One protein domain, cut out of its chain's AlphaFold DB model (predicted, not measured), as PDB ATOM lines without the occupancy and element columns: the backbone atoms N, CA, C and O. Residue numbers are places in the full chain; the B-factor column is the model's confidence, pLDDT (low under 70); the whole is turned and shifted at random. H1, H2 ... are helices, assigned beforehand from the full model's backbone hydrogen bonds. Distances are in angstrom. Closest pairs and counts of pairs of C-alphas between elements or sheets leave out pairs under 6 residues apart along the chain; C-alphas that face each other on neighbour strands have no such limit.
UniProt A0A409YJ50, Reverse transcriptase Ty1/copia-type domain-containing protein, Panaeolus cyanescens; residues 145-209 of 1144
ATOM      1  N   ARG A 145     -38.360 -54.165  53.692       87.38
ATOM      2  CA  ARG A 145     -39.052 -55.304  53.073       87.38
ATOM      3  C   ARG A 145     -40.413 -55.448  53.742       87.38
ATOM      4  O   ARG A 145     -40.529 -55.214  54.943       87.38
ATOM      5  N   PHE A 146     -41.437 -55.823  52.983       87.12
ATOM      6  CA  PHE A 146     -42.770 -56.070  53.524       87.12
ATOM      7  C   PHE A 146     -42.758 -57.361  54.366       87.12
ATOM      8  O   PHE A 146     -42.530 -58.432  53.802       87.12
ATOM      9  N   PRO A 147     -43.007 -57.302  55.689       74.88
ATOM     10  CA  PRO A 147     -42.822 -58.444  56.591       74.88
ATOM     11  C   PRO A 147     -44.055 -59.364  56.683       74.88
ATOM     12  O   PRO A 147     -44.100 -60.239  57.547       74.88
ATOM     13  N   GLY A 148     -45.074 -59.146  55.846       72.50
ATOM     14  CA  GLY A 148     -46.423 -59.684  56.037       72.50
ATOM     15  C   GLY A 148     -47.311 -58.770  56.895       72.50
ATOM     16  O   GLY A 148     -46.829 -57.883  57.601       72.50
ATOM     17  N   GLY A 149     -48.631 -58.973  56.826       78.56
ATOM     18  CA  GLY A 149     -49.626 -58.187  57.570       78.56
ATOM     19  C   GLY A 149     -50.288 -57.078  56.742       78.56
ATOM     20  O   GLY A 149     -50.625 -57.276  55.577       78.56
ATOM     21  N   SER A 150     -50.529 -55.909  57.346       83.69
ATOM     22  CA  SER A 150     -51.279 -54.825  56.693       83.69
ATOM     23  C   SER A 150     -50.439 -54.067  55.660       83.69
ATOM     24  O   SER A 150     -49.600 -53.229  56.001       83.69
ATOM     25  N   VAL A 151     -50.731 -54.311  54.380       85.25
ATOM     26  CA  VAL A 151     -50.171 -53.576  53.230       85.25
ATOM     27  C   VAL A 151     -50.428 -52.068  53.349       85.25
ATOM     28  O   VAL A 151     -49.538 -51.275  53.055       85.25
ATOM     29  N   HIS A 152     -51.599 -51.652  53.848       83.94
ATOM     30  CA  HIS A 152     -51.927 -50.233  54.053       83.94
ATOM     31  C   HIS A 152     -50.995 -49.555  55.058       83.94
ATOM     32  O   HIS A 152     -50.485 -48.474  54.769       83.94
ATOM     33  N   ALA A 153     -50.745 -50.193  56.205       78.75
ATOM     34  CA  ALA A 153     -49.867 -49.647  57.240       78.75
ATOM     35  C   ALA A 153     -48.401 -49.596  56.777       78.75
ATOM     36  O   ALA A 153     -47.711 -48.605  57.010       78.75
ATOM     37  N   PHE A 154     -47.938 -50.631  56.066       86.94
ATOM     38  CA  PHE A 154     -46.583 -50.663  55.518       86.94
ATOM     39  C   PHE A 154     -46.367 -49.607  54.422       86.94
ATOM     40  O   PHE A 154     -45.334 -48.940  54.409       86.94
ATOM     41  N   ILE A 155     -47.348 -49.407  53.533       86.88
ATOM     42  CA  ILE A 155     -47.284 -48.347  52.518       86.88
ATOM     43  C   ILE A 155     -47.326 -46.958  53.161       86.88
ATOM     44  O   ILE A 155     -46.578 -46.098  52.710       86.88
ATOM     45  N   SER A 156     -48.129 -46.740  54.214       83.50
ATOM     46  CA  SER A 156     -48.099 -45.469  54.958       83.50
ATOM     47  C   SER A 156     -46.683 -45.183  55.448       83.50
ATOM     48  O   SER A 156     -46.103 -44.191  55.030       83.50
ATOM     49  N   LYS A 157     -46.063 -46.129  56.171       83.00
ATOM     50  CA  LYS A 157     -44.682 -45.983  56.658       83.00
ATOM     51  C   LYS A 157     -43.677 -45.673  55.535       83.00
ATOM     52  O   LYS A 157     -42.754 -44.893  55.745       83.00
ATOM     53  N   MET A 158     -43.833 -46.278  54.354       84.12
ATOM     54  CA  MET A 158     -42.973 -45.999  53.194       84.12
ATOM     55  C   MET A 158     -43.164 -44.572  52.650       84.12
ATOM     56  O   MET A 158     -42.182 -43.950  52.254       84.12
ATOM     57  N   SER A 159     -44.395 -44.049  52.636       82.94
ATOM     58  CA  SER A 159     -44.680 -42.641  52.322       82.94
ATOM     59  C   SER A 159     -44.128 -41.704  53.398       82.94
ATOM     60  O   SER A 159     -43.374 -40.796  53.066       82.94
ATOM     61  N   ASP A 160     -44.396 -41.986  54.673       79.94
ATOM     62  CA  ASP A 160     -43.945 -41.177  55.811       79.94
ATOM     63  C   ASP A 160     -42.405 -41.032  55.826       79.94
ATOM     64  O   ASP A 160     -41.876 -39.958  56.113       79.94
ATOM     65  N   MET A 161     -41.672 -42.097  55.467       78.50
ATOM     66  CA  MET A 161     -40.208 -42.074  55.329       78.50
ATOM     67  C   MET A 161     -39.720 -41.355  54.060       78.50
ATOM     68  O   MET A 161     -38.677 -40.707  54.107       78.50
ATOM     69  N   ARG A 162     -40.459 -41.410  52.942       81.50
ATOM     70  CA  ARG A 162     -40.162 -40.586  51.754       81.50
ATOM     71  C   ARG A 162     -40.271 -39.101  52.082       81.50
ATOM     72  O   ARG A 162     -39.384 -38.336  51.716       81.50
ATOM     73  N   ASP A 163     -41.338 -38.702  52.763       78.06
ATOM     74  CA  ASP A 163     -41.590 -37.294  53.058       78.06
ATOM     75  C   ASP A 163     -40.549 -36.757  54.061       78.06
ATOM     76  O   ASP A 163     -40.087 -35.626  53.931       78.06
ATOM     77  N   GLN A 164     -40.076 -37.598  54.994       70.50
ATOM     78  CA  GLN A 164     -38.950 -37.285  55.890       70.50
ATOM     79  C   GLN A 164     -37.592 -37.184  55.176       70.50
ATOM     80  O   GLN A 164     -36.783 -36.340  55.559       70.50
ATOM     81  N   LEU A 165     -37.340 -37.990  54.138       74.62
ATOM     82  CA  LEU A 165     -36.143 -37.860  53.298       74.62
ATOM     83  C   LEU A 165     -36.163 -36.549  52.494       74.62
ATOM     84  O   LEU A 165     -35.181 -35.813  52.502       74.62
ATOM     85  N   ILE A 166     -37.298 -36.205  51.877       72.56
ATOM     86  CA  ILE A 166     -37.464 -34.947  51.127       72.56
ATOM     87  C   ILE A 166     -37.320 -33.721  52.052       72.56
ATOM     88  O   ILE A 166     -36.742 -32.712  51.656       72.56
ATOM     89  N   LEU A 167     -37.774 -33.810  53.308       64.81
ATOM     90  CA  LEU A 167     -37.571 -32.773  54.334       64.81
ATOM     91  C   LEU A 167     -36.110 -32.605  54.799       64.81
ATOM     92  O   LEU A 167     -35.808 -31.617  55.468       64.81
ATOM     93  N   ASN A 168     -35.218 -33.535  54.448       63.88
ATOM     94  CA  ASN A 168     -33.773 -33.460  54.688       63.88
ATOM     95  C   ASN A 168     -32.983 -33.343  53.363       63.88
ATOM     96  O   ASN A 168     -31.880 -33.862  53.242       63.88
ATOM     97  N   ASP A 169     -33.565 -32.653  52.375       61.06
ATOM     98  CA  ASP A 169     -32.941 -32.262  51.095       61.06
ATOM     99  C   ASP A 169     -32.479 -33.432  50.192       61.06
ATOM    100  O   ASP A 169     -31.651 -33.275  49.295       61.06
ATOM    101  N   ALA A 170     -33.039 -34.633  50.389       64.81
ATOM    102  CA  ALA A 170     -32.738 -35.794  49.557       64.81
ATOM    103  C   ALA A 170     -33.532 -35.800  48.234       64.81
ATOM    104  O   ALA A 170     -34.763 -35.894  48.237       64.81
ATOM    105  N   ASP A 171     -32.826 -35.827  47.095       61.22
ATOM    106  CA  ASP A 171     -33.415 -35.967  45.750       61.22
ATOM    107  C   ASP A 171     -33.924 -37.403  45.480       61.22
ATOM    108  O   ASP A 171     -33.314 -38.226  44.787       61.22
ATOM    109  N   LEU A 172     -35.061 -37.732  46.102       76.75
ATOM    110  CA  LEU A 172     -35.779 -38.994  45.932       76.75
ATOM    111  C   LEU A 172     -36.872 -38.847  44.861       76.75
ATOM    112  O   LEU A 172     -38.042 -38.581  45.154       76.75
ATOM    113  N   THR A 173     -36.498 -39.072  43.601       80.62
ATOM    114  CA  THR A 173     -37.442 -39.034  42.475       80.62
ATOM    115  C   THR A 173     -38.512 -40.129  42.574       80.62
ATOM    116  O   THR A 173     -38.294 -41.224  43.106       80.62
ATOM    117  N   ASP A 174     -39.665 -39.891  41.940       79.56
ATOM    118  CA  ASP A 174     -40.743 -40.883  41.810       79.56
ATOM    119  C   ASP A 174     -40.263 -42.227  41.232       79.56
ATOM    120  O   ASP A 174     -40.803 -43.277  41.583       79.56
ATOM    121  N   LYS A 175     -39.220 -42.228  40.390       78.00
ATOM    122  CA  LYS A 175     -38.662 -43.443  39.771       78.00
ATOM    123  C   LYS A 175     -37.856 -44.277  40.768       78.00
ATOM    124  O   LYS A 175     -38.009 -45.500  40.789       78.00
ATOM    125  N   GLN A 176     -37.073 -43.637  41.641       81.19
ATOM    126  CA  GLN A 176     -36.428 -44.312  42.776       81.19
ATOM    127  C   GLN A 176     -37.478 -44.833  43.770       81.19
ATOM    128  O   GLN A 176     -37.379 -45.975  44.219       81.19
ATOM    129  N   PHE A 177     -38.534 -44.062  44.055       86.31
ATOM    130  CA  PHE A 177     -39.603 -44.490  44.965       86.31
ATOM    131  C   PHE A 177     -40.413 -45.687  44.413       86.31
ATOM    132  O   PHE A 177     -40.675 -46.649  45.136       86.31
ATOM    133  N   VAL A 178     -40.711 -45.714  43.106       83.56
ATOM    134  CA  VAL A 178     -41.276 -46.888  42.404       83.56
ATOM    135  C   VAL A 178     -40.360 -48.113  42.510       83.56
ATOM    136  O   VAL A 178     -40.839 -49.226  42.752       83.56
ATOM    137  N   ALA A 179     -39.044 -47.937  42.355       82.94
ATOM    138  CA  ALA A 179     -38.079 -49.025  42.517       82.94
ATOM    139  C   ALA A 179     -38.029 -49.542  43.968       82.94
ATOM    140  O   ALA A 179     -37.995 -50.757  44.181       82.94
ATOM    141  N   ALA A 180     -38.104 -48.649  44.960       85.31
ATOM    142  CA  ALA A 180     -38.159 -48.999  46.376       85.31
ATOM    143  C   ALA A 180     -39.417 -49.812  46.724       85.31
ATOM    144  O   ALA A 180     -39.286 -50.886  47.307       85.31
ATOM    145  N   ILE A 181     -40.610 -49.389  46.281       87.31
ATOM    146  CA  ILE A 181     -41.863 -50.155  46.447       87.31
ATOM    147  C   ILE A 181     -41.716 -51.567  45.861       87.31
ATOM    148  O   ILE A 181     -41.988 -52.560  46.538       87.31
ATOM    149  N   ARG A 182     -41.223 -51.681  44.621       84.50
ATOM    150  CA  ARG A 182     -41.051 -52.982  43.954       84.50
ATOM    151  C   ARG A 182     -40.007 -53.874  44.637       84.50
ATOM    152  O   ARG A 182     -40.186 -55.088  44.655       84.50
ATOM    153  N   ARG A 183     -38.946 -53.308  45.227       87.44
ATOM    154  CA  ARG A 183     -37.974 -54.062  46.039       87.44
ATOM    155  C   ARG A 183     -38.569 -54.499  47.378       87.44
ATOM    156  O   ARG A 183     -38.371 -55.649  47.761       87.44
ATOM    157  N   ALA A 184     -39.305 -53.628  48.065       87.94
ATOM    158  CA  ALA A 184     -39.860 -53.919  49.383       87.94
ATOM    159  C   ALA A 184     -40.825 -55.115  49.353       87.94
ATOM    160  O   ALA A 184     -40.772 -55.975  50.229       87.94
ATOM    161  N   PHE A 185     -41.644 -55.227  48.305       88.75
ATOM    162  CA  PHE A 185     -42.575 -56.343  48.119       88.75
ATOM    163  C   PHE A 185     -41.978 -57.555  47.366       88.75
ATOM    164  O   PHE A 185     -42.689 -58.538  47.159       88.75
ATOM    165  N   ARG A 186     -40.685 -57.549  46.997       82.94
ATOM    166  CA  ARG A 186     -40.052 -58.572  46.127       82.94
ATOM    167  C   ARG A 186     -40.107 -60.007  46.670       82.94
ATOM    168  O   ARG A 186     -40.135 -60.948  45.886       82.94
ATOM    169  N   GLN A 187     -40.109 -60.175  47.992       77.19
ATOM    170  CA  GLN A 187     -40.196 -61.476  48.678       77.19
ATOM    171  C   GLN A 187     -41.605 -61.764  49.238       77.19
ATOM    172  O   GLN A 187     -41.771 -62.653  50.066       77.19
ATOM    173  N   SER A 188     -42.620 -61.006  48.812       83.81
ATOM    174  CA  SER A 188     -44.002 -61.139  49.290       83.81
ATOM    175  C   SER A 188     -44.917 -61.851  48.292       83.81
ATOM    176  O   SER A 188     -44.665 -61.863  47.087       83.81
ATOM    177  N   GLU A 189     -46.061 -62.317  48.791       79.38
ATOM    178  CA  GLU A 189     -47.195 -62.833  48.007       79.38
ATOM    179  C   GLU A 189     -47.755 -61.844  46.951       79.38
ATOM    180  O   GLU A 189     -48.537 -62.245  46.086       79.38
ATOM    181  N   TYR A 190     -47.380 -60.558  47.010       84.25
ATOM    182  CA  TYR A 190     -47.793 -59.511  46.065       84.25
ATOM    183  C   TYR A 190     -46.788 -59.317  44.913       84.25
ATOM    184  O   TYR A 190     -47.075 -58.565  43.984       84.25
ATOM    185  N   ASN A 191     -45.621 -59.978  44.933       84.56
ATOM    186  CA  ASN A 191     -44.565 -59.789  43.929       84.56
ATOM    187  C   ASN A 191     -45.018 -60.144  42.498       84.56
ATOM    188  O   ASN A 191     -44.741 -59.398  41.559       84.56
ATOM    189  N   GLU A 192     -45.749 -61.247  42.323       78.62
ATOM    190  CA  GLU A 192     -46.256 -61.677  41.009       78.62
ATOM    191  C   GLU A 192     -47.359 -60.747  40.486       78.62
ATOM    192  O   GLU A 192     -47.348 -60.353  39.318       78.62
ATOM    193  N   TYR A 193     -48.259 -60.312  41.373       85.50
ATOM    194  CA  TYR A 193     -49.284 -59.317  41.062       85.50
ATOM    195  C   TYR A 193     -48.650 -57.982  40.634       85.50
ATOM    196  O   TYR A 193     -48.979 -57.449  39.574       85.50
ATOM    197  N   LEU A 194     -47.654 -57.492  41.382       83.44
ATOM    198  CA  LEU A 194     -46.872 -56.307  41.020       83.44
ATOM    199  C   LEU A 194     -46.149 -56.462  39.678       83.44
ATOM    200  O   LEU A 194     -46.109 -55.511  38.897       83.44
ATOM    201  N   ALA A 195     -45.582 -57.634  39.386       81.06
ATOM    202  CA  ALA A 195     -44.947 -57.902  38.099       81.06
ATOM    203  C   ALA A 195     -45.963 -57.829  36.943       81.06
ATOM    204  O   ALA A 195     -45.668 -57.196  35.926       81.06
ATOM    205  N   SER A 196     -47.159 -58.397  37.132       83.62
ATOM    206  CA  SER A 196     -48.275 -58.348  36.179       83.62
ATOM    207  C   SER A 196     -48.774 -56.916  35.943       83.62
ATOM    208  O   SER A 196     -48.780 -56.444  34.805       83.62
ATOM    209  N   VAL A 197     -49.070 -56.163  37.008       85.06
ATOM    210  CA  VAL A 197     -49.475 -54.745  36.945       85.06
ATOM    211  C   VAL A 197     -48.406 -53.897  36.243       85.06
ATOM    212  O   VAL A 197     -48.703 -53.168  35.294       85.06
ATOM    213  N   CYS A 198     -47.130 -54.046  36.617       83.06
ATOM    214  CA  CYS A 198     -46.017 -53.372  35.942       83.06
ATOM    215  C   CYS A 198     -45.830 -53.800  34.476       83.06
ATOM    216  O   CYS A 198     -45.174 -53.071  33.732       83.06
ATOM    217  N   ALA A 199     -46.305 -54.969  34.046       80.31
ATOM    218  CA  ALA A 199     -46.285 -55.383  32.643       80.31
ATOM    219  C   ALA A 199     -47.473 -54.785  31.873       80.31
ATOM    220  O   ALA A 199     -47.266 -54.181  30.823       80.31
ATOM    221  N   GLY A 200     -48.687 -54.852  32.428       78.50
ATOM    222  CA  GLY A 200     -49.894 -54.265  31.839       78.50
ATOM    223  C   GLY A 200     -49.773 -52.756  31.599       78.50
ATOM    224  O   GLY A 200     -50.066 -52.288  30.502       78.50
ATOM    225  N   ILE A 201     -49.252 -52.003  32.577       82.56
ATOM    226  CA  ILE A 201     -49.031 -50.550  32.453       82.56
ATOM    227  C   ILE A 201     -48.047 -50.224  31.314       82.56
ATOM    228  O   ILE A 201     -48.315 -49.332  30.509       82.56
ATOM    229  N   ARG A 202     -46.945 -50.985  31.192       81.38
ATOM    230  CA  ARG A 202     -45.955 -50.811  30.110       81.38
ATOM    231  C   ARG A 202     -46.511 -51.200  28.740       81.38
ATOM    232  O   ARG A 202     -46.301 -50.462  27.784       81.38
ATOM    233  N   ASN A 203     -47.265 -52.294  28.645       77.06
ATOM    234  CA  ASN A 203     -47.918 -52.713  27.400       77.06
ATOM    235  C   ASN A 203     -49.002 -51.715  26.950       77.06
ATOM    236  O   ASN A 203     -49.246 -51.573  25.757       77.06
ATOM    237  N   ALA A 204     -49.612 -50.983  27.888       77.44
ATOM    238  CA  ALA A 204     -50.521 -49.871  27.616       77.44
ATOM    239  C   ALA A 204     -49.808 -48.536  27.294       77.44
ATOM    240  O   ALA A 204     -50.478 -47.509  27.178       77.44
ATOM    241  N   GLY A 205     -48.472 -48.521  27.185       73.00
ATOM    242  CA  GLY A 205     -47.681 -47.330  26.851       73.00
ATOM    243  C   GLY A 205     -47.659 -46.242  27.931       73.00
ATOM    244  O   GLY A 205     -47.358 -45.091  27.623       73.00
ATOM    245  N   LYS A 206     -48.003 -46.571  29.184       77.25
ATOM    246  CA  LYS A 206     -48.092 -45.612  30.296       77.25
ATOM    247  C   LYS A 206     -46.869 -45.695  31.207       77.25
ATOM    248  O   LYS A 206     -46.278 -46.760  31.386       77.25
ATOM    249  N   GLU A 207     -46.507 -44.571  31.819       78.56
ATOM    250  CA  GLU A 207     -45.457 -44.539  32.838       78.56
ATOM    251  C   GLU A 207     -45.974 -45.088  34.179       78.56
ATOM    252  O   GLU A 207     -47.117 -44.851  34.574       78.56
ATOM    253  N   ILE A 208     -45.133 -45.854  34.876       84.31
ATOM    254  CA  ILE A 208     -45.457 -46.429  36.186       84.31
ATOM    255  C   ILE A 208     -45.156 -45.370  37.249       84.31
ATOM    256  O   ILE A 208     -43.990 -45.113  37.538       84.31
ATOM    257  N   THR A 209     -46.194 -44.779  37.842       86.00
ATOM    258  CA  THR A 209     -46.068 -43.803  38.939       86.00
ATOM    259  C   THR A 209     -46.296 -44.461  40.309       86.00
ATOM    260  O   THR A 209     -46.956 -45.508  40.388       86.00
TER     261      THR A 209
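Overview. This is residues 145 to 209 of the 1144 residues of the protein "Reverse transcriptase Ty1/copia-type domain-containing protein" of Panaeolus cyanescens (UniProt A0A409YJ50). Three helices, H1, H2 and H3, stand side by side in a flat zigzag row with H2 in the middle, each running the opposite way to the one before, only loosely packed. The tail after H3, residues 204 to 209, folds back. The printed part has 65 residues, with no named strand; the class is all helix. It is only just compact, close to loose, with a radius of gyration of the C-alphas of 12.9 A and spans of 36 by 30 by 16 A.

Along the chain. H1, residues 151 to 166, begins at C-alpha 151 (-50.171, -53.576, 53.230) and is 22.6 A long. H2, residues 174 to 184, measures 15.1 A. H3, residues 191 to 203, measures 18.3 A and ends at C-alpha 203 (-47.918, -52.713, 27.400).

Arrangement. H1 and H2 are close but not clearly touching, their closest C-alphas, Arg 162 and Phe 177, 7.9 A apart, at a steep tilt of 42 degrees. H2 and H3 are likewise close but not clearly touching, with the closest C-alphas, Arg 182 and Leu 194, at 7.3 A and a shallow tilt of 31 degrees. H1 and H3 are apart. Every O i to N i+4 pair is within hydrogen-bond range in H1 and H2, and 8 of 9 in H3.

Size, cuts and confidence. The farthest C-alphas, Asn 168 and Asn 203, are 36.3 A apart. The printed part has no cut, and both links are short. Residues 167 to 171 are under pLDDT 70.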